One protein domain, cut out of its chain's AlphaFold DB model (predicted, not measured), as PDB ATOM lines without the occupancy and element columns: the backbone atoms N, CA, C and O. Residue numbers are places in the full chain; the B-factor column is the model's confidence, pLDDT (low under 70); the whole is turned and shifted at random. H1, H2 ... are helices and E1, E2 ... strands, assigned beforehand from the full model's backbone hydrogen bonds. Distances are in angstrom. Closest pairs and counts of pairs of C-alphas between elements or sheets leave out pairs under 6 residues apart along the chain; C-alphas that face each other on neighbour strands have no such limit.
ATOM      1  N   VAL A  25     143.283 141.446 157.286       91.25
ATOM      2  CA  VAL A  25     142.797 142.426 158.260       91.25
ATOM      3  C   VAL A  25     141.336 142.732 157.979       91.25
ATOM      4  O   VAL A  25     140.978 143.089 156.855       91.25
ATOM      5  N   SER A  26     140.479 142.610 158.995       94.44
ATOM      6  CA  SER A  26     139.063 142.952 158.867       94.44
ATOM      7  C   SER A  26     138.750 144.300 159.500       94.44
ATOM      8  O   SER A  26     139.340 144.725 160.491       94.44
ATOM      9  N   HIS A  27     137.800 144.987 158.890       96.56
ATOM     10  CA  HIS A  27     137.234 146.246 159.327       96.56
ATOM     11  C   HIS A  27     135.721 146.112 159.433       96.56
ATOM     12  O   HIS A  27     135.081 145.496 158.572       96.56
ATOM     13  N   TYR A  28     135.133 146.796 160.409       96.56
ATOM     14  CA  TYR A  28     133.699 147.062 160.405       96.56
ATOM     15  C   TYR A  28     133.416 148.346 159.621       96.56
ATOM     16  O   TYR A  28     134.126 149.350 159.734       96.56
ATOM     17  N   VAL A  29     132.365 148.326 158.805       97.19
ATOM     18  CA  VAL A  29     131.898 149.490 158.047       97.19
ATOM     19  C   VAL A  29     130.824 150.205 158.861       97.19
ATOM     20  O   VAL A  29     129.862 149.584 159.313       97.19
ATOM     21  N   THR A  30     130.972 151.514 159.057       97.25
ATOM     22  CA  THR A  30     129.969 152.320 159.769       97.25
ATOM     23  C   THR A  30     128.758 152.599 158.902       97.25
ATOM     24  O   THR A  30     128.899 152.743 157.694       97.25
ATOM     25  N   GLU A  31     127.595 152.784 159.524       96.12
ATOM     26  CA  GLU A  31     126.362 153.168 158.838       96.12
ATOM     27  C   GLU A  31     126.569 154.323 157.839       96.12
ATOM     28  O   GLU A  31     127.130 155.370 158.160       96.12
ATOM     29  N   GLY A  32     126.052 154.146 156.622       92.62
ATOM     30  CA  GLY A  32     126.071 155.165 155.580       92.62
ATOM     31  C   GLY A  32     124.694 155.406 154.974       92.62
ATOM     32  O   GLY A  32     123.659 154.945 155.459       92.62
ATOM     33  N   LYS A  33     124.651 156.138 153.858       88.56
ATOM     34  CA  LYS A  33     123.382 156.503 153.203       88.56
ATOM     35  C   LYS A  33     122.554 155.287 152.761       88.56
ATOM     36  O   LYS A  33     121.330 155.321 152.849       88.56
ATOM     37  N   TYR A  34     123.216 154.226 152.300       89.00
ATOM     38  CA  TYR A  34     122.576 153.064 151.668       89.00
ATOM     39  C   TYR A  34     122.751 151.745 152.441       89.00
ATOM     40  O   TYR A  34     122.181 150.726 152.058       89.00
ATOM     41  N   HIS A  35     123.499 151.749 153.542       92.62
ATOM     42  CA  HIS A  35     123.780 150.555 154.339       92.62
ATOM     43  C   HIS A  35     123.739 150.884 155.829       92.62
ATOM     44  O   HIS A  35     123.988 152.023 156.218       92.62
ATOM     45  N   LYS A  36     123.384 149.893 156.644       95.06
ATOM     46  CA  LYS A  36     123.375 149.964 158.110       95.06
ATOM     47  C   LYS A  36     124.755 149.694 158.710       95.06
ATOM     48  O   LYS A  36     125.024 150.118 159.823       95.06
ATOM     49  N   GLY A  37     125.603 149.006 157.959       96.00
ATOM     50  CA  GLY A  37     126.942 148.605 158.354       96.00
ATOM     51  C   GLY A  37     127.496 147.617 157.337       96.00
ATOM     52  O   GLY A  37     127.030 147.569 156.193       96.00
ATOM     53  N   GLY A  38     128.486 146.843 157.742       95.75
ATOM     54  CA  GLY A  38     129.054 145.795 156.913       95.75
ATOM     55  C   GLY A  38     130.463 145.446 157.347       95.75
ATOM     56  O   GLY A  38     130.941 145.886 158.393       95.75
ATOM     57  N   SER A  39     131.144 144.696 156.495       96.31
ATOM     58  CA  SER A  39     132.523 144.275 156.690       96.31
ATOM     59  C   SER A  39     133.373 144.662 155.494       96.31
ATOM     60  O   SER A  39     132.919 144.593 154.346       96.31
ATOM     61  N   LEU A  40     134.626 144.993 155.758       95.38
ATOM     62  CA  LEU A  40     135.631 145.199 154.735       95.38
ATOM     63  C   LEU A  40     136.879 144.406 155.128       95.38
ATOM     64  O   LEU A  40     137.273 144.418 156.285       95.38
ATOM     65  N   LYS A  41     137.448 143.651 154.193       94.56
ATOM     66  CA  LYS A  41     138.617 142.802 154.410       94.56
ATOM     67  C   LYS A  41     139.739 143.239 153.487       94.56
ATOM     68  O   LYS A  41     139.501 143.487 152.304       94.56
ATOM     69  N   PHE A  42     140.934 143.304 154.047       92.31
ATOM     70  CA  PHE A  42     142.174 143.558 153.340       92.31
ATOM     71  C   PHE A  42     143.014 142.300 153.360       92.31
ATOM     72  O   PHE A  42     143.172 141.691 154.418       92.31
ATOM     73  N   LYS A  43     143.561 141.929 152.211       91.06
ATOM     74  CA  LYS A  43     144.532 140.849 152.114       91.06
ATOM     75  C   LYS A  43     145.706 141.311 151.270       91.06
ATOM     76  O   LYS A  43     145.509 141.844 150.183       91.06
ATOM     77  N   THR A  44     146.914 141.109 151.772       90.44
ATOM     78  CA  THR A  44     148.145 141.314 151.009       90.44
ATOM     79  C   THR A  44     148.609 139.982 150.447       90.44
ATOM     80  O   THR A  44     148.538 138.993 151.162       90.44
ATOM     81  N   TYR A  45     149.078 139.925 149.206       90.56
ATOM     82  CA  TYR A  45     149.737 138.750 148.622       90.56
ATOM     83  C   TYR A  45     150.662 139.177 147.470       90.56
ATOM     84  O   TYR A  45     150.793 140.370 147.195       90.56
ATOM     85  N   ASP A  46     151.334 138.218 146.824       89.44
ATOM     86  CA  ASP A  46     152.316 138.451 145.748       89.44
ATOM     87  C   ASP A  46     153.415 139.463 146.127       89.44
ATOM     88  O   ASP A  46     153.834 140.292 145.315       89.44
ATOM     89  N   VAL A  47     153.872 139.407 147.383       89.25
ATOM     90  CA  VAL A  47     154.924 140.285 147.909       89.25
ATOM     91  C   VAL A  47     156.250 139.962 147.216       89.25
ATOM     92  O   VAL A  47     156.707 138.821 147.230       89.25
ATOM     93  N   ASN A  48     156.859 140.972 146.603       91.12
ATOM     94  CA  ASN A  48     158.167 140.898 145.957       91.12
ATOM     95  C   ASN A  48     158.981 142.169 146.251       91.12
ATOM     96  O   ASN A  48     158.510 143.071 146.941       91.12
ATOM     97  N   ASP A  49     160.193 142.251 145.705       91.62
ATOM     98  CA  ASP A  49     161.138 143.342 145.983       91.62
ATOM     99  C   ASP A  49     160.681 144.725 145.476       91.62
ATOM    100  O   ASP A  49     161.260 145.739 145.859       91.62
ATOM    101  N   GLU A  50     159.662 144.798 144.614       90.81
ATOM    102  CA  GLU A  50     159.172 146.057 144.037       90.81
ATOM    103  C   GLU A  50     157.766 146.425 144.520       90.81
ATOM    104  O   GLU A  50     157.421 147.604 144.636       90.81
ATOM    105  N   SER A  51     156.923 145.424 144.773       91.19
ATOM    106  CA  SER A  51     155.493 145.622 144.988       91.19
ATOM    107  C   SER A  51     154.843 144.522 145.817       91.19
ATOM    108  O   SER A  51     155.376 143.426 145.985       91.19
ATOM    109  N   PHE A  52     153.638 144.817 146.290       91.50
ATOM    110  CA  PHE A  52     152.701 143.828 146.799       91.50
ATOM    111  C   PHE A  52     151.306 144.091 146.237       91.50
ATOM    112  O   PHE A  52     150.964 145.209 145.839       91.50
ATOM    113  N   THR A  53     150.479 143.054 146.230       90.56
ATOM    114  CA  THR A  53     149.080 143.155 145.835       90.56
ATOM    115  C   THR A  53     148.204 143.289 147.074       90.56
ATOM    116  O   THR A  53     148.253 142.442 147.960       90.56
ATOM    117  N   ALA A  54     147.386 144.340 147.128       89.94
ATOM    118  CA  ALA A  54     146.362 144.552 148.142       89.94
ATOM    119  C   ALA A  54     144.972 144.259 147.558       89.94
ATOM    120  O   ALA A  54     144.457 145.007 146.722       89.94
ATOM    121  N   GLU A  55     144.340 143.185 148.017       92.12
ATOM    122  CA  GLU A  55     142.930 142.901 147.765       92.12
ATOM    123  C   GLU A  55     142.067 143.589 148.823       92.12
ATOM    124  O   GLU A  55     142.277 143.447 150.028       92.12
ATOM    125  N   ILE A  56     141.069 144.329 148.350       91.94
ATOM    126  CA  ILE A  56     140.087 145.042 149.155       91.94
ATOM    127  C   ILE A  56     138.715 144.471 148.824       91.94
ATOM    128  O   ILE A  56     138.166 144.714 147.745       91.94
ATOM    129  N   LYS A  57     138.123 143.761 149.778       93.81
ATOM    130  CA  LYS A  57     136.815 143.128 149.627       93.81
ATOM    131  C   LYS A  57     135.820 143.722 150.600       93.81
ATOM    132  O   LYS A  57     136.095 143.795 151.790       93.81
ATOM    133  N   TYR A  58     134.648 144.126 150.126       93.62
ATOM    134  CA  TYR A  58     133.606 144.695 150.979       93.62
ATOM    135  C   TYR A  58     132.270 143.975 150.811       93.62
ATOM    136  O   TYR A  58     131.919 143.518 149.722       93.62
ATOM    137  N   ASN A  59     131.516 143.927 151.906       94.75
ATOM    138  CA  ASN A  59     130.143 143.442 151.981       94.75
ATOM    139  C   ASN A  59     129.349 144.374 152.909       94.75
ATOM    140  O   ASN A  59     129.731 144.568 154.060       94.75
ATOM    141  N   LEU A  60     128.280 144.983 152.402       93.56
ATOM    142  CA  LEU A  60     127.469 145.983 153.090       93.56
ATOM    143  C   LEU A  60     126.072 145.450 153.396       93.56
ATOM    144  O   LEU A  60     125.372 144.957 152.509       93.56
ATOM    145  N   ASP A  61     125.608 145.711 154.611       93.75
ATOM    146  CA  ASP A  61     124.256 145.394 155.054       93.75
ATOM    147  C   ASP A  61     123.274 146.475 154.586       93.75
ATOM    148  O   ASP A  61     123.310 147.604 155.087       93.75
ATOM    149  N   PRO A  62     122.361 146.196 153.642       91.88
ATOM    150  CA  PRO A  62     121.499 147.225 153.078       91.88
ATOM    151  C   PRO A  62     120.497 147.796 154.088       91.88
ATOM    152  O   PRO A  62     119.959 147.105 154.958       91.88
ATOM    153  N   LYS A  63     120.146 149.075 153.910       90.81
ATOM    154  CA  LYS A  63     118.967 149.663 154.566       90.81
ATOM    155  C   LYS A  63     117.676 149.178 153.900       90.81
ATOM    156  O   LYS A  63     117.646 148.922 152.702       90.81
ATOM    157  N   TRP A  64     116.587 149.102 154.666       87.38
ATOM    158  CA  TRP A  64     115.307 148.533 154.209       87.38
ATOM    159  C   TRP A  64     114.691 149.277 153.010       87.38
ATOM    160  O   TRP A  64     114.048 148.660 152.167       87.38
ATOM    161  N   PHE A  65     114.921 150.591 152.904       82.81
ATOM    162  CA  PHE A  65     114.452 151.421 151.787       82.81
ATOM    163  C   PHE A  65     115.335 151.312 150.537       82.81
ATOM    164  O   PHE A  65     114.994 151.862 149.490       82.81
ATOM    165  N   VAL A  66     116.470 150.604 150.613       79.62
ATOM    166  CA  VAL A  66     117.283 150.254 149.442       79.62
ATOM    167  C   VAL A  66     116.603 149.080 148.736       79.62
ATOM    168  O   VAL A  66     117.060 147.941 148.738       79.62
ATOM    169  N   SER A  67     115.439 149.377 148.163       67.75
ATOM    170  CA  SER A  67     114.624 148.443 147.394       67.75
ATOM    171  C   SER A  67     115.285 148.185 146.042       67.75
ATOM    172  O   SER A  67     115.633 149.161 145.385       67.75
ATOM    173  N   PHE A  68     115.476 146.902 145.681       55.84
ATOM    174  CA  PHE A  68     115.977 146.258 144.436       55.84
ATOM    175  C   PHE A  68     117.156 146.849 143.651       55.84
ATOM    176  O   PHE A  68     117.843 146.106 142.951       55.84
ATOM    177  N   ILE A  69     117.415 148.146 143.732       54.22
ATOM    178  CA  ILE A  69     118.008 148.892 142.643       54.22
ATOM    179  C   ILE A  69     119.422 148.403 142.388       54.22
ATOM    180  O   ILE A  69     119.761 148.199 141.228       54.22
ATOM    181  N   LYS A  70     120.243 148.108 143.398       66.50
ATOM    182  CA  LYS A  70     121.643 147.768 143.126       66.50
ATOM    183  C   LYS A  70     122.309 146.898 144.200       66.50
ATOM    184  O   LYS A  70     123.378 147.252 144.692       66.50
ATOM    185  N   LYS A  71     121.745 145.720 144.510       70.56
ATOM    186  CA  LYS A  71     122.417 144.715 145.374       70.56
ATOM    187  C   LYS A  71     123.869 144.437 144.946       70.56
ATOM    188  O   LYS A  71     124.726 144.214 145.789       70.56
ATOM    189  N   LYS A  72     124.156 144.550 143.643       77.25
ATOM    190  CA  LYS A  72     125.499 144.402 143.063       77.25
ATOM    191  C   LYS A  72     126.548 145.432 143.511       77.25
ATOM    192  O   LYS A  72     127.710 145.227 143.211       77.25
ATOM    193  N   TYR A  73     126.158 146.544 144.141       80.69
ATOM    194  CA  TYR A  73     127.102 147.522 144.715       80.69
ATOM    195  C   TYR A  73     127.169 147.443 146.244       80.69
ATOM    196  O   TYR A  73     127.824 148.268 146.866       80.69
ATOM    197  N   LEU A  74     126.460 146.489 146.857       86.50
ATOM    198  CA  LEU A  74     126.607 146.186 148.282       86.50
ATOM    199  C   LEU A  74     127.785 145.251 148.532       86.50
ATOM    200  O   LEU A  74     128.220 145.110 149.661       86.50
ATOM    201  N   ASN A  75     128.290 144.615 147.481       90.31
ATOM    202  CA  ASN A  75     129.427 143.720 147.538       90.31
ATOM    203  C   ASN A  75     130.375 144.091 146.413       90.31
ATOM    204  O   ASN A  75     129.926 144.416 145.309       90.31
ATOM    205  N   GLY A  76     131.667 144.005 146.673       88.75
ATOM    206  CA  GLY A  76     132.659 144.210 145.641       88.75
ATOM    207  C   GLY A  76     134.048 143.861 146.117       88.75
ATOM    208  O   GLY A  76     134.304 143.674 147.304       88.75
ATOM    209  N   GLU A  77     134.926 143.772 145.138       91.38
ATOM    210  CA  GLU A  77     136.317 143.403 145.297       91.38
ATOM    211  C   GLU A  77     137.115 144.294 144.350       91.38
ATOM    212  O   GLU A  77     136.689 144.539 143.214       91.38
ATOM    213  N   THR A  78     138.222 144.839 144.834       86.94
ATOM    214  CA  THR A  78     139.212 145.518 144.003       86.94
ATOM    215  C   THR A  78     140.592 145.057 144.417       86.94
ATOM    216  O   THR A  78     140.825 144.740 145.581       86.94
ATOM    217  N   VAL A  79     141.487 145.011 143.446       88.56
ATOM    218  CA  VAL A  79     142.862 144.567 143.622       88.56
ATOM    219  C   VAL A  79     143.743 145.706 143.152       88.56
ATOM    220  O   VAL A  79     143.581 146.186 142.029       88.56
ATOM    221  N   GLU A  80     144.630 146.162 144.023       86.25
ATOM    222  CA  GLU A  80     145.539 147.266 143.749       86.25
ATOM    223  C   GLU A  80     146.973 146.800 143.986       86.25
ATOM    224  O   GLU A  80     147.268 146.158 144.991       86.25
ATOM    225  N   VAL A  81     147.865 147.120 143.052       89.00
ATOM    226  CA  VAL A  81     149.299 146.862 143.208       89.00
ATOM    227  C   VAL A  81     149.920 148.103 143.827       89.00
ATOM    228  O   VAL A  81     149.822 149.192 143.255       89.00
ATOM    229  N   LEU A  82     150.526 147.945 144.998       88.31
ATOM    230  CA  LEU A  82     151.157 149.023 145.751       88.31
ATOM    231  C   LEU A  82     152.678 148.807 145.797       88.31
ATOM    232  O   LEU A  82     153.128 147.658 145.798       88.31
ATOM    233  N   PRO A  83     153.483 149.884 145.825       91.25
ATOM    234  CA  PRO A  83     154.926 149.765 146.011       91.25
ATOM    235  C   PRO A  83     155.268 149.092 147.348       91.25
ATOM    236  O   PRO A  83     154.563 149.294 148.340       91.25
ATOM    237  N   ILE A  84     156.339 148.293 147.372       90.94
ATOM    238  CA  ILE A  84     156.693 147.450 148.529       90.94
ATOM    239  C   ILE A  84     156.904 148.241 149.821       90.94
ATOM    240  O   ILE A  84     156.606 147.752 150.904       90.94
ATOM    241  N   ASP A  85     157.356 149.487 149.731       91.88
ATOM    242  CA  ASP A  85     157.630 150.325 150.894       91.88
ATOM    243  C   ASP A  85     156.365 150.707 151.678       91.88
ATOM    244  O   ASP A  85     156.460 151.019 152.860       91.88
ATOM    245  N   PHE A  86     155.171 150.592 151.086       91.44
ATOM    246  CA  PHE A  86     153.899 150.796 151.794       91.44
ATOM    247  C   PHE A  86     153.457 149.607 152.658       91.44
ATOM    248  O   PHE A  86     152.384 149.672 153.268       91.44
ATOM    249  N   ILE A  87     154.262 148.541 152.731       89.00
ATOM    250  CA  ILE A  87     154.079 147.467 153.713       89.00
ATOM    251  C   ILE A  87     154.657 147.845 155.087       89.00
ATOM    252  O   ILE A  87     154.236 147.298 156.105       89.00
ATOM    253  N   THR A  88     155.599 148.794 155.139       92.38
ATOM    254  CA  THR A  88     156.260 149.249 156.369       92.38
ATOM    255  C   THR A  88     155.998 150.728 156.633       92.38
ATOM    256  O   THR A  88     155.536 151.465 155.764       92.38
ATOM    257  N   GLU A  89     156.311 151.184 157.846       95.62
ATOM    258  CA  GLU A  89     156.183 152.595 158.227       95.62
ATOM    259  C   GLU A  89     157.117 153.500 157.411       95.62
ATOM    260  O   GLU A  89     156.755 154.634 157.095       95.62
ATOM    261  N   ASP A  90     158.279 152.983 157.002       96.00
ATOM    262  CA  ASP A  90     159.289 153.731 156.254       96.00
ATOM    263  C   ASP A  90     158.741 154.315 154.945       96.00
ATOM    264  O   ASP A  90     159.030 155.470 154.630       96.00
ATOM    265  N   GLY A  91     157.889 153.587 154.210       95.38
ATOM    266  CA  GLY A  91     157.263 154.130 153.000       95.38
ATOM    267  C   GLY A  91     156.317 155.296 153.292       95.38
ATOM    268  O   GLY A  91     156.282 156.279 152.548       95.38
ATOM    269  N   TYR A  92     155.593 155.254 154.413       97.00
ATOM    270  CA  TYR A  92     154.711 156.350 154.824       97.00
ATOM    271  C   TYR A  92     155.484 157.561 155.355       97.00
ATOM    272  O   TYR A  92     155.051 158.696 155.130       97.00
ATOM    273  N   LEU A  93     156.610 157.342 156.040       97.94
ATOM    274  CA  LEU A  93     157.546 158.393 156.453       97.94
ATOM    275  C   LEU A  93     158.177 159.071 155.235       97.94
ATOM    276  O   LEU A  93     158.226 160.298 155.154       97.94
ATOM    277  N   GLN A  94     158.603 158.285 154.251       97.25
ATOM    278  CA  GLN A  94     159.162 158.821 153.020       97.25
ATOM    279  C   GLN A  94     158.109 159.617 152.235       97.25
ATOM    280  O   GLN A  94     158.383 160.735 151.794       97.25
ATOM    281  N   LEU A  95     156.878 159.105 152.125       97.56
ATOM    282  CA  LEU A  95     155.780 159.831 151.484       97.56
ATOM    283  C   LEU A  95     155.426 161.129 152.233       97.56
ATOM    284  O   LEU A  95     155.040 162.114 151.609       97.56
ATOM    285  N   GLU A  96     155.570 161.174 153.558       98.25
ATOM    286  CA  GLU A  96     155.385 162.402 154.341       98.25
ATOM    287  C   GLU A  96     156.390 163.498 153.969       98.25
ATOM    288  O   GLU A  96     156.031 164.683 153.951       98.25
ATOM    289  N   ILE A  97     157.630 163.115 153.659       98.06
ATOM    290  CA  ILE A  97     158.681 164.026 153.194       98.06
ATOM    291  C   ILE A  97     158.386 164.468 151.756       98.06
ATOM    292  O   ILE A  97     158.391 165.665 151.469       98.06
ATOM    293  N   GLU A  98     158.079 163.517 150.872       97.94
ATOM    294  CA  GLU A  98     157.828 163.755 149.442       97.94
ATOM    295  C   GLU A  98     156.498 164.466 149.155       97.94
ATOM    296  O   GLU A  98     156.346 165.087 148.104       97.94
ATOM    297  N   LYS A  99     155.539 164.409 150.089       98.25
ATOM    298  CA  LYS A  99     154.140 164.877 149.996       98.25
ATOM    299  C   LYS A  99     153.273 164.125 149.002       98.25
ATOM    300  O   LYS A  99     152.109 163.861 149.301       98.25
ATOM    301  N   GLU A 100     153.805 163.766 147.847       97.25
ATOM    302  CA  GLU A 100     153.094 162.989 146.848       97.25
ATOM    303  C   GLU A 100     154.023 162.059 146.083       97.25
ATOM    304  O   GLU A 100     155.198 162.353 145.877       97.25
ATOM    305  N   ARG A 101     153.466 160.936 145.630       95.00
ATOM    306  CA  ARG A 101     154.168 159.976 144.787       95.00
ATOM    307  C   ARG A 101     153.221 159.379 143.765       95.00
ATOM    308  O   ARG A 101     152.109 158.968 144.096       95.00
ATOM    309  N   GLU A 102     153.679 159.297 142.527       93.94
ATOM    310  CA  GLU A 102     152.981 158.594 141.457       93.94
ATOM    311  C   GLU A 102     153.662 157.255 141.182       93.94
ATOM    312  O   GLU A 102     154.887 157.149 141.196       93.94
ATOM    313  N   PHE A 103     152.866 156.228 140.912       86.62
ATOM    314  CA  PHE A 103     153.350 154.943 140.424       86.62
ATOM    315  C   PHE A 103     152.372 154.365 139.406       86.62
ATOM    316  O   PHE A 103     151.321 154.939 139.104       86.62
ATOM    317  N   ARG A 104     152.724 153.207 138.838       83.19
ATOM    318  CA  ARG A 104     151.912 152.541 137.821       83.19
ATOM    319  C   ARG A 104     150.568 152.097 138.410       83.19
ATOM    320  O   ARG A 104     150.441 150.987 138.904       83.19
ATOM    321  N   GLY A 105     149.560 152.956 138.297       82.31
ATOM    322  CA  GLY A 105     148.179 152.641 138.663       82.31
ATOM    323  C   GLY A 105     147.538 153.614 139.646       82.31
ATOM    324  O   GLY A 105     146.309 153.662 139.684       82.31
ATOM    325  N   ALA A 106     148.307 154.434 140.369       90.88
ATOM    326  CA  ALA A 106     147.751 155.425 141.286       90.88
ATOM    327  C   ALA A 106     148.723 156.572 141.607       90.88
ATOM    328  O   ALA A 106     149.932 156.484 141.401       90.88
ATOM    329  N   LYS A 107     148.157 157.645 142.157       94.50
ATOM    330  CA  LYS A 107     148.865 158.709 142.868       94.50
ATOM    331  C   LYS A 107     148.529 158.628 144.355       94.50
ATOM    332  O   LYS A 107     147.357 158.507 144.713       94.50
ATOM    333  N   LEU A 108     149.542 158.721 145.206       95.75
ATOM    334  CA  LEU A 108     149.404 158.840 146.653       95.75
ATOM    335  C   LEU A 108     149.754 160.251 147.092       95.75
ATOM    336  O   LEU A 108     150.692 160.850 146.570       95.75
ATOM    337  N   VAL A 109     149.013 160.768 148.065       98.00
ATOM    338  CA  VAL A 109     149.265 162.079 148.667       98.00
ATOM    339  C   VAL A 109     149.226 161.938 150.180       98.00
ATOM    340  O   VAL A 109     148.201 161.540 150.731       98.00
ATOM    341  N   HIS A 110     150.321 162.269 150.860       98.44
ATOM    342  CA  HIS A 110     150.339 162.352 152.320       98.44
ATOM    343  C   HIS A 110     149.720 163.678 152.757       98.44
ATOM    344  O   HIS A 110     150.156 164.755 152.347       98.44
ATOM    345  N   VAL A 111     148.671 163.604 153.574       98.12
ATOM    346  CA  VAL A 111     147.882 164.777 153.993       98.12
ATOM    347  C   VAL A 111     148.120 165.168 155.452       98.12
ATOM    348  O   VAL A 111     147.418 166.026 155.986       98.12
ATOM    349  N   GLY A 112     149.109 164.554 156.101       98.25
ATOM    350  CA  GLY A 112     149.472 164.782 157.495       98.25
ATOM    351  C   GLY A 112     149.236 163.558 158.375       98.25
ATOM    352  O   GLY A 112     149.064 162.439 157.894       98.25
ATOM    353  N   ARG A 113     149.234 163.786 159.688       98.50
ATOM    354  CA  ARG A 113     149.016 162.752 160.701       98.50
ATOM    355  C   ARG A 113     147.739 163.023 161.488       98.50
ATOM    356  O   ARG A 113     147.347 164.182 161.659       98.50
ATOM    357  N   LYS A 114     147.045 161.973 161.933       98.50
ATOM    358  CA  LYS A 114     145.811 162.108 162.718       98.50
ATOM    359  C   LYS A 114     145.561 160.902 163.612       98.50
ATOM    360  O   LYS A 114     145.744 159.767 163.198       98.50
ATOM    361  N   ASP A 115     145.013 161.154 164.793       98.25
ATOM    362  CA  ASP A 115     144.523 160.101 165.678       98.25
ATOM    363  C   ASP A 115     143.242 159.431 165.149       98.25
ATOM    364  O   ASP A 115     142.299 160.097 164.700       98.25
ATOM    365  N   VAL A 116     143.172 158.106 165.292       96.69
ATOM    366  CA  VAL A 116     142.009 157.269 164.970       96.69
ATOM    367  C   VAL A 116     141.724 156.330 166.143       96.69
ATOM    368  O   VAL A 116     142.323 155.265 166.288       96.69
ATOM    369  N   GLY A 117     140.773 156.708 167.003       94.62
ATOM    370  CA  GLY A 117     140.425 155.915 168.183       94.62
ATOM    371  C   GLY A 117     141.632 155.725 169.110       94.62
ATOM    372  O   GLY A 117     142.156 156.701 169.652       94.62
ATOM    373  N   ARG A 118     142.061 154.468 169.288       94.62
ATOM    374  CA  ARG A 118     143.245 154.107 170.091       94.62
ATOM    375  C   ARG A 118     144.574 154.257 169.346       94.62
ATOM    376  O   ARG A 118     145.617 154.241 169.986       94.62
ATOM    377  N   PHE A 119     144.534 154.366 168.022       96.69
ATOM    378  CA  PHE A 119     145.718 154.492 167.182       96.69
ATOM    379  C   PHE A 119     146.094 155.968 167.099       96.69
ATOM    380  O   PHE A 119     145.270 156.808 166.723       96.69
ATOM    381  N   LYS A 120     147.304 156.290 167.546       97.88
ATOM    382  CA  LYS A 120     147.798 157.661 167.652       97.88
ATOM    383  C   LYS A 120     148.728 157.958 166.498       97.88
ATOM    384  O   LYS A 120     149.416 157.064 166.037       97.88
ATOM    385  N   ASP A 121     148.732 159.208 166.053       97.56
ATOM    386  CA  ASP A 121     149.694 159.671 165.054       97.56
ATOM    387  C   ASP A 121     149.671 158.880 163.726       97.56
ATOM    388  O   ASP A 121     150.696 158.633 163.100       97.56
ATOM    389  N   CYS A 122     148.483 158.461 163.273       98.50
ATOM    390  CA  CYS A 122     148.362 157.679 162.045       98.50
ATOM    391  C   CYS A 122     148.734 158.517 160.817       98.50
ATOM    392  O   CYS A 122     148.235 159.636 160.663       98.50
ATOM    393  N   HIS A 123     149.504 157.945 159.890       98.50
ATOM    394  CA  HIS A 123     149.774 158.561 158.591       98.50
ATOM    395  C   HIS A 123     148.488 158.606 157.770       98.50
ATOM    396  O   HIS A 123     147.867 157.573 157.519       98.50
ATOM    397  N   VAL A 124     148.085 159.794 157.331       98.50
ATOM    398  CA  VAL A 124     146.896 159.958 156.500       98.50
ATOM    399  C   VAL A 124     147.329 160.080 155.048       98.50
ATOM    400  O   VAL A 124     148.035 161.019 154.681       98.50
ATOM    401  N   VAL A 125     146.884 159.145 154.213       97.81
ATOM    402  CA  VAL A 125     147.247 159.094 152.793       97.81
ATOM    403  C   VAL A 125     145.995 159.027 151.937       97.81
ATOM    404  O   VAL A 125     145.103 158.211 152.166       97.81
ATOM    405  N   GLU A 126     145.918 159.894 150.937       97.12
ATOM    406  CA  GLU A 126     144.887 159.847 149.911       97.12
ATOM    407  C   GLU A 126     145.381 159.070 148.692       97.12
ATOM    408  O   GLU A 126     146.499 159.271 148.223       97.12
ATOM    409  N   ILE A 127     144.526 158.184 148.183       94.38
ATOM    410  CA  ILE A 127     144.798 157.284 147.065       94.38
ATOM    411  C   ILE A 127     143.937 157.707 145.880       94.38
ATOM    412  O   ILE A 127     142.702 157.709 145.944       94.38
ATOM    413  N   TYR A 128     144.601 158.031 144.778       93.81
ATOM    414  CA  TYR A 128     144.005 158.466 143.525       93.81
ATOM    415  C   TYR A 128     144.320 157.440 142.432       93.81
ATOM    416  O   TYR A 128     145.327 157.578 141.736       93.81
ATOM    417  N   PRO A 129     143.494 156.396 142.262       89.69
ATOM    418  CA  PRO A 129     143.715 155.391 141.229       89.69
ATOM    419  C   PRO A 129     143.592 156.012 139.832       89.69
ATOM    420  O   PRO A 129     142.675 156.794 139.557       89.69
ATOM    421  N   ALA A 130     144.447 155.582 138.906       89.12
ATOM    422  CA  ALA A 130     144.451 156.020 137.510       89.12
ATOM    423  C   ALA A 130     143.118 155.732 136.797       89.12
ATOM    424  O   ALA A 130     142.752 156.413 135.841       89.12
ATOM    425  N   SER A 131     142.349 154.751 137.286       88.25
ATOM    426  CA  SER A 131     141.011 154.446 136.769       88.25
ATOM    427  C   SER A 131     140.006 155.592 136.944       88.25
ATOM    428  O   SER A 131     138.989 155.615 136.248       88.25
ATOM    429  N   GLY A 132     140.225 156.488 137.916       87.88
ATOM    430  CA  GLY A 132     139.303 157.567 138.281       87.88
ATOM    431  C   GLY A 132     137.938 157.097 138.807       87.88
ATOM    432  O   GLY A 132     137.036 157.911 139.005       87.88
ATOM    433  N   LYS A 133     137.744 155.787 139.022       86.88
ATOM    434  CA  LYS A 133     136.451 155.217 139.438       86.88
ATOM    435  C   LYS A 133     136.171 155.409 140.923       86.88
ATOM    436  O   LYS A 133     135.000 155.447 141.313       86.88
ATOM    437  N   TRP A 134     137.218 155.531 141.731       90.31
ATOM    438  CA  TRP A 134     137.143 155.691 143.176       90.31
ATOM    439  C   TRP A 134     138.282 156.587 143.692       90.31
ATOM    440  O   TRP A 134     139.182 156.938 142.935       90.31
ATOM    441  N   ARG A 135     138.206 156.995 144.961       94.00
ATOM    442  CA  ARG A 135     139.279 157.647 145.733       94.00
ATOM    443  C   ARG A 135     139.335 157.046 147.126       94.00
ATOM    444  O   ARG A 135     138.280 156.783 147.705       94.00
ATOM    445  N   GLY A 136     140.535 156.843 147.648       94.19
ATOM    446  CA  GLY A 136     140.768 156.326 148.992       94.19
ATOM    447  C   GLY A 136     141.325 157.387 149.920       94.19
ATOM    448  O   GLY A 136     142.056 158.266 149.479       94.19
ATOM    449  N   LYS A 137     141.029 157.268 151.208       97.56
ATOM    450  CA  LYS A 137     141.765 157.918 152.287       97.56
ATOM    451  C   LYS A 137     142.033 156.883 153.366       97.56
ATOM    452  O   LYS A 137     141.100 156.421 154.026       97.56
ATOM    453  N   VAL A 138     143.288 156.481 153.493       96.94
ATOM    454  CA  VAL A 138     143.750 155.500 154.476       96.94
ATOM    455  C   VAL A 138     144.406 156.217 155.647       96.94
ATOM    456  O   VAL A 138     144.975 157.299 155.495       96.94
ATOM    457  N   TYR A 139     144.303 155.604 156.818       98.12
ATOM    458  CA  TYR A 139     144.961 156.043 158.039       98.12
ATOM    459  C   TYR A 139     145.836 154.888 158.505       98.12
ATOM    460  O   TYR A 139     145.316 153.931 159.073       98.12
ATOM    461  N   TYR A 140     147.126 154.940 158.206       97.69
ATOM    462  CA  TYR A 140     148.076 153.878 158.516       97.69
ATOM    463  C   TYR A 140     148.620 154.006 159.941       97.69
ATOM    464  O   TYR A 140     148.926 155.110 160.391       97.69
ATOM    465  N   HIS A 141     148.760 152.879 160.634       97.44
ATOM    466  CA  HIS A 141     149.427 152.784 161.924       97.44
ATOM    467  C   HIS A 141     150.270 151.498 161.990       97.44
ATOM    468  O   HIS A 141     149.724 150.420 161.749       97.44
ATOM    469  N   PRO A 142     151.552 151.567 162.395       95.69
ATOM    470  CA  PRO A 142     152.472 150.421 162.361       95.69
ATOM    471  C   PRO A 142     152.097 149.279 163.315       95.69
ATOM    472  O   PRO A 142     152.569 148.160 163.164       95.69
ATOM    473  N   SER A 143     151.234 149.530 164.305       94.31
ATOM    474  CA  SER A 143     150.759 148.485 165.228       94.31
ATOM    475  C   SER A 143     149.642 147.598 164.660       94.31
ATOM    476  O   SER A 143     149.050 146.825 165.416       94.31
ATOM    477  N   ILE A 144     149.227 147.816 163.414       91.12
ATOM    478  CA  ILE A 144     148.235 146.994 162.725       91.12
ATOM    479  C   ILE A 144     149.003 146.191 161.681       91.12
ATOM    480  O   ILE A 144     149.758 146.764 160.903       91.12
ATOM    481  N   ASN A 145     148.817 144.875 161.673       85.94
ATOM    482  CA  ASN A 145     149.509 144.004 160.728       85.94
ATOM    483  C   ASN A 145     148.990 144.190 159.284       85.94
ATOM    484  O   ASN A 145     148.077 144.983 159.026       85.94
ATOM    485  N   SER A 146     149.523 143.409 158.335       85.44
ATOM    486  CA  SER A 146     149.117 143.433 156.921       85.44
ATOM    487  C   SER A 146     149.298 144.836 156.313       85.44
ATOM    488  O   SER A 146     150.383 145.402 156.389       85.44
ATOM    489  N   VAL A 147     148.246 145.436 155.742       88.06
ATOM    490  CA  VAL A 147     148.277 146.804 155.181       88.06
ATOM    491  C   VAL A 147     148.400 147.925 156.227       88.06
ATOM    492  O   VAL A 147     148.606 149.082 155.864       88.06
ATOM    493  N   GLY A 148     148.222 147.630 157.518       92.81
ATOM    494  CA  GLY A 148     148.369 148.606 158.602       92.81
ATOM    495  C   GLY A 148     147.301 149.703 158.674       92.81
ATOM    496  O   GLY A 148     147.486 150.714 159.348       92.81
ATOM    497  N   TRP A 149     146.172 149.563 157.977       95.25
ATOM    498  CA  TRP A 149     145.149 150.612 157.913       95.25
ATOM    499  C   TRP A 149     144.218 150.569 159.132       95.25
ATOM    500  O   TRP A 149     143.434 149.652 159.297       95.25
ATOM    501  N   ALA A 150     144.241 151.599 159.978       97.06
ATOM    502  CA  ALA A 150     143.336 151.767 161.122       97.06
ATOM    503  C   ALA A 150     141.931 152.226 160.711       97.06
ATOM    504  O   ALA A 150     140.930 151.910 161.356       97.06
ATOM    505  N   LYS A 151     141.860 153.016 159.640       97.69
ATOM    506  CA  LYS A 151     140.623 153.522 159.049       97.69
ATOM    507  C   LYS A 151     140.796 153.612 157.545       97.69
ATOM    508  O   LYS A 151     141.858 153.998 157.059       97.69
ATOM    509  N   PHE A 152     139.726 153.312 156.822       97.12
ATOM    510  CA  PHE A 152     139.678 153.488 155.381       97.12
ATOM    511  C   PHE A 152     138.377 154.162 154.966       97.12
ATOM    512  O   PHE A 152     137.284 153.694 155.302       97.12
ATOM    513  N   GLU A 153     138.503 155.270 154.242       96.75
ATOM    514  CA  GLU A 153     137.401 155.970 153.596       96.75
ATOM    515  C   GLU A 153     137.518 155.761 152.084       96.75
ATOM    516  O   GLU A 153     138.489 156.195 151.467       96.75
ATOM    517  N   ILE A 154     136.534 155.114 151.468       92.94
ATOM    518  CA  ILE A 154     136.507 154.877 150.023       92.94
ATOM    519  C   ILE A 154     135.321 155.602 149.409       92.94
ATOM    520  O   ILE A 154     134.167 155.346 149.745       92.94
ATOM    521  N   THR A 155     135.610 156.513 148.487       91.81
ATOM    522  CA  THR A 155     134.608 157.264 147.738       91.81
ATOM    523  C   THR A 155     134.499 156.712 146.329       91.81
ATOM    524  O   THR A 155     135.430 156.826 145.538       91.81
ATOM    525  N   LEU A 156     133.347 156.145 145.986       88.25
ATOM    526  CA  LEU A 156     133.028 155.712 144.629       88.25
ATOM    527  C   LEU A 156     132.583 156.931 143.812       88.25
ATOM    528  O   LEU A 156     131.591 157.572 144.154       88.25
ATOM    529  N   LEU A 157     133.314 157.255 142.743       85.12
ATOM    530  CA  LEU A 157     133.071 158.431 141.897       85.12
ATOM    531  C   LEU A 157     132.225 158.108 140.662       85.12
ATOM    532  O   LEU A 157     131.442 158.936 140.207       85.12
ATOM    533  N   SER A 158     132.376 156.901 140.111       65.31
ATOM    534  CA  SER A 158     131.769 156.517 138.833       65.31
ATOM    535  C   SER A 158     130.608 155.540 139.018       65.31
ATOM    536  O   SER A 158     130.691 154.354 138.697       65.31
ATOM    537  N   VAL A 159     129.479 156.040 139.520       65.00
ATOM    538  CA  VAL A 159     128.213 155.298 139.481       65.00
ATOM    539  C   VAL A 159     127.205 156.135 138.703       65.00
ATOM    540  O   VAL A 159     126.602 157.036 139.262       65.00
ATOM    541  N   LYS A 160     126.964 155.809 137.422       59.62
ATOM    542  CA  LYS A 160     126.086 156.548 136.469       59.62
ATOM    543  C   LYS A 160     124.678 156.951 136.968       59.62
ATOM    544  O   LYS A 160     123.967 157.645 136.261       59.62
ATOM    545  N   VAL A 161     124.244 156.483 138.138       65.44
ATOM    546  CA  VAL A 161     122.896 156.713 138.694       65.44
ATOM    547  C   VAL A 161     122.941 157.161 140.163       65.44
ATOM    548  O   VAL A 161     121.903 157.450 140.741       65.44
ATOM    549  N   ILE A 162     124.109 157.164 140.811       68.50
ATOM    550  CA  ILE A 162     124.240 157.540 142.223       68.50
ATOM    551  C   ILE A 162     125.306 158.630 142.299       68.50
ATOM    552  O   ILE A 162     126.372 158.483 141.711       68.50
ATOM    553  N   ALA A 163     125.010 159.716 143.014       79.44
ATOM    554  CA  ALA A 163     126.019 160.706 143.376       79.44
ATOM    555  C   ALA A 163     127.232 160.024 144.046       79.44
ATOM    556  O   ALA A 163     127.067 158.932 144.604       79.44
ATOM    557  N   PRO A 164     128.423 160.651 144.027       85.88
ATOM    558  CA  PRO A 164     129.585 160.119 144.718       85.88
ATOM    559  C   PRO A 164     129.246 159.677 146.137       85.88
ATOM    560  O   PRO A 164     128.484 160.336 146.851       85.88
ATOM    561  N   TYR A 165     129.771 158.522 146.511       86.94
ATOM    562  CA  TYR A 165     129.344 157.835 147.713       86.94
ATOM    563  C   TYR A 165     130.545 157.312 148.485       86.94
ATOM    564  O   TYR A 165     131.343 156.551 147.942       86.94
ATOM    565  N   THR A 166     130.638 157.718 149.750       91.75
ATOM    566  CA  THR A 166     131.743 157.374 150.641       91.75
ATOM    567  C   THR A 166     131.323 156.296 151.629       91.75
ATOM    568  O   THR A 166     130.303 156.424 152.309       91.75
ATOM    569  N   MET A 167     132.130 155.244 151.714       93.12
ATOM    570  CA  MET A 167     132.078 154.238 152.771       93.12
ATOM    571  C   MET A 167     133.218 154.505 153.739       93.12
ATOM    572  O   MET A 167     134.317 154.854 153.310       93.12
ATOM    573  N   VAL A 168     132.956 154.342 155.031       97.19
ATOM    574  CA  VAL A 168     133.948 154.538 156.088       97.19
ATOM    575  C   VAL A 168     134.027 153.260 156.901       97.19
ATOM    576  O   VAL A 168     133.005 152.717 157.312       97.19
ATOM    577  N   SER A 169     135.242 152.779 157.113       97.50
ATOM    578  CA  SER A 169     135.507 151.546 157.843       97.50
ATOM    579  C   SER A 169     136.634 151.738 158.848       97.50
ATOM    580  O   SER A 169     137.511 152.580 158.633       97.50
ATOM    581  N   TYR A 170     136.612 150.959 159.924       97.56
ATOM    582  CA  TYR A 170     137.605 150.991 160.995       97.56
ATOM    583  C   TYR A 170     138.099 149.584 161.287       97.56
ATOM    584  O   TYR A 170     137.312 148.638 161.236       97.56
ATOM    585  N   TYR A 171     139.381 149.481 161.618       96.12
ATOM    586  CA  TYR A 171     140.027 148.235 161.996       96.12
ATOM    587  C   TYR A 171     139.281 147.535 163.135       96.12
ATOM    588  O   TYR A 171     138.980 148.153 164.162       96.12
ATOM    589  N   ASP A 172     139.006 146.247 162.943       92.50
ATOM    590  CA  ASP A 172     138.384 145.384 163.932       92.50
ATOM    591  C   ASP A 172     139.447 144.488 164.590       92.50
ATOM    592  O   ASP A 172     139.876 143.496 164.002       92.50
TER     593      ASP A 172
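What this domain is: This is residues 25 to 172 of the 178 residues of an uncharacterized protein of Bacteriovorax sp. BSW11_IV (UniProt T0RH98). One long antiparallel sheet of ten strands is curled like part of a barrel and folded back on itself, so that E4, E3, E2, E1, E10, E9 and E8 make a broad wall facing E6 and E5, with E7 as the hinge. It is not closed: the edge strands E4 and E5 come near each other at one pair of C-alphas, and the two helices H1 and H2 lie at one end, away from the long loop of residues 63 to 74. The printed part has 148 residues with E1 to E4, then H1 and H2, then E5 to E10, and the sheet order is E4, E3, E2, E1, E10, E9, E8, E7, E6, E5. The class is mostly strand, and the whole is compact, with a radius of gyration of the C-alphas of 15.3 A and spans of 46 by 33 by 27 A.

How they stand to each other: E1, residues 25 to 29, and E2, residues 35 to 45, form a hairpin, with N 27 and O 40 within hydrogen-bond range at 2.7 A. E3, residues 51 to 62, is antiparallel to E2, with N 39 and O 59 2.8 A apart. E4, residues 75 to 83, is antiparallel to E3, with N 54 and O 80 2.8 A apart. These four strands are a meander, each the antiparallel neighbour of the one before. H1, residues 84 to 87, stands at the sheet's level, at a height of 2.1 A over a local plane fitted to only just enough C-alphas, 6. H2, residues 89 to 98, only just touches H1, with 3 pairs of C-alphas within 8 A, and only at the corner; the closest are those of Asp 85 and Gly 91, 4.4 A apart. E5, residues 100 to 103, and E6, residues 106 to 116, form a hairpin, with N 108 and O 101 2.8 A apart. H2 is on the sheet at a height of 7.0 A, only just over E6, on which 3 of its C-alphas fall, and it runs across the strands at 70 degrees to E6 on the local plane. The closest C-alphas of H2 and E6 are those of Glu 96 and His 110, 5.4 A apart. E7, residues 119 to 129, is antiparallel to E6, with N 109 and O 126 2.9 A apart. E8, residues 134 to 140, is antiparallel to E7, with N 127 and O 136 2.8 A apart. E9, residues 149 to 156, follows with N 137 and O 153 2.8 A apart across its pair with E8. E10, residues 165 to 171, pairs with E9 through N 167 and O 154, 2.8 A, and with E1 through N 28 and O 170, 3.0 A. E5 to E10 are a second meander. The edge strands E4 and E5 are closest at the C-alphas of Pro 83 and Phe 103, 7.8 A apart. In H2 every O i to N i+4 pair is within hydrogen-bond range; H1 is too short for such a pair.

Where its parts are: E1 begins at C-alpha 25, (142.797, 142.426, 158.260). E2 is 29.1 A long, E3 35.0 A, E4 26.3 A and H2 14.3 A, whose C-alpha 89 is at (156.183, 152.595, 158.227). E6 is 24.4 A long and bends by 78 degrees at residue 113; E7 is 26.0 A long and bends by 63 degrees at residue 122. E10 is 20.3 A long and ends at C-alpha 171, (140.027, 148.235, 161.996).

The domain as a whole: The C-alphas farthest apart, those of Asp 49 and Phe 65, are 47.7 A apart. The printed part has no cut. The link from E3 to E4, 12 residues, is long; those from E8 to E9 and from E9 to E10 are short. The sheet is twisted. The mean pLDDT of the printed part is 90.8, and residues 67 to 70 and 158 to 162 are under 70.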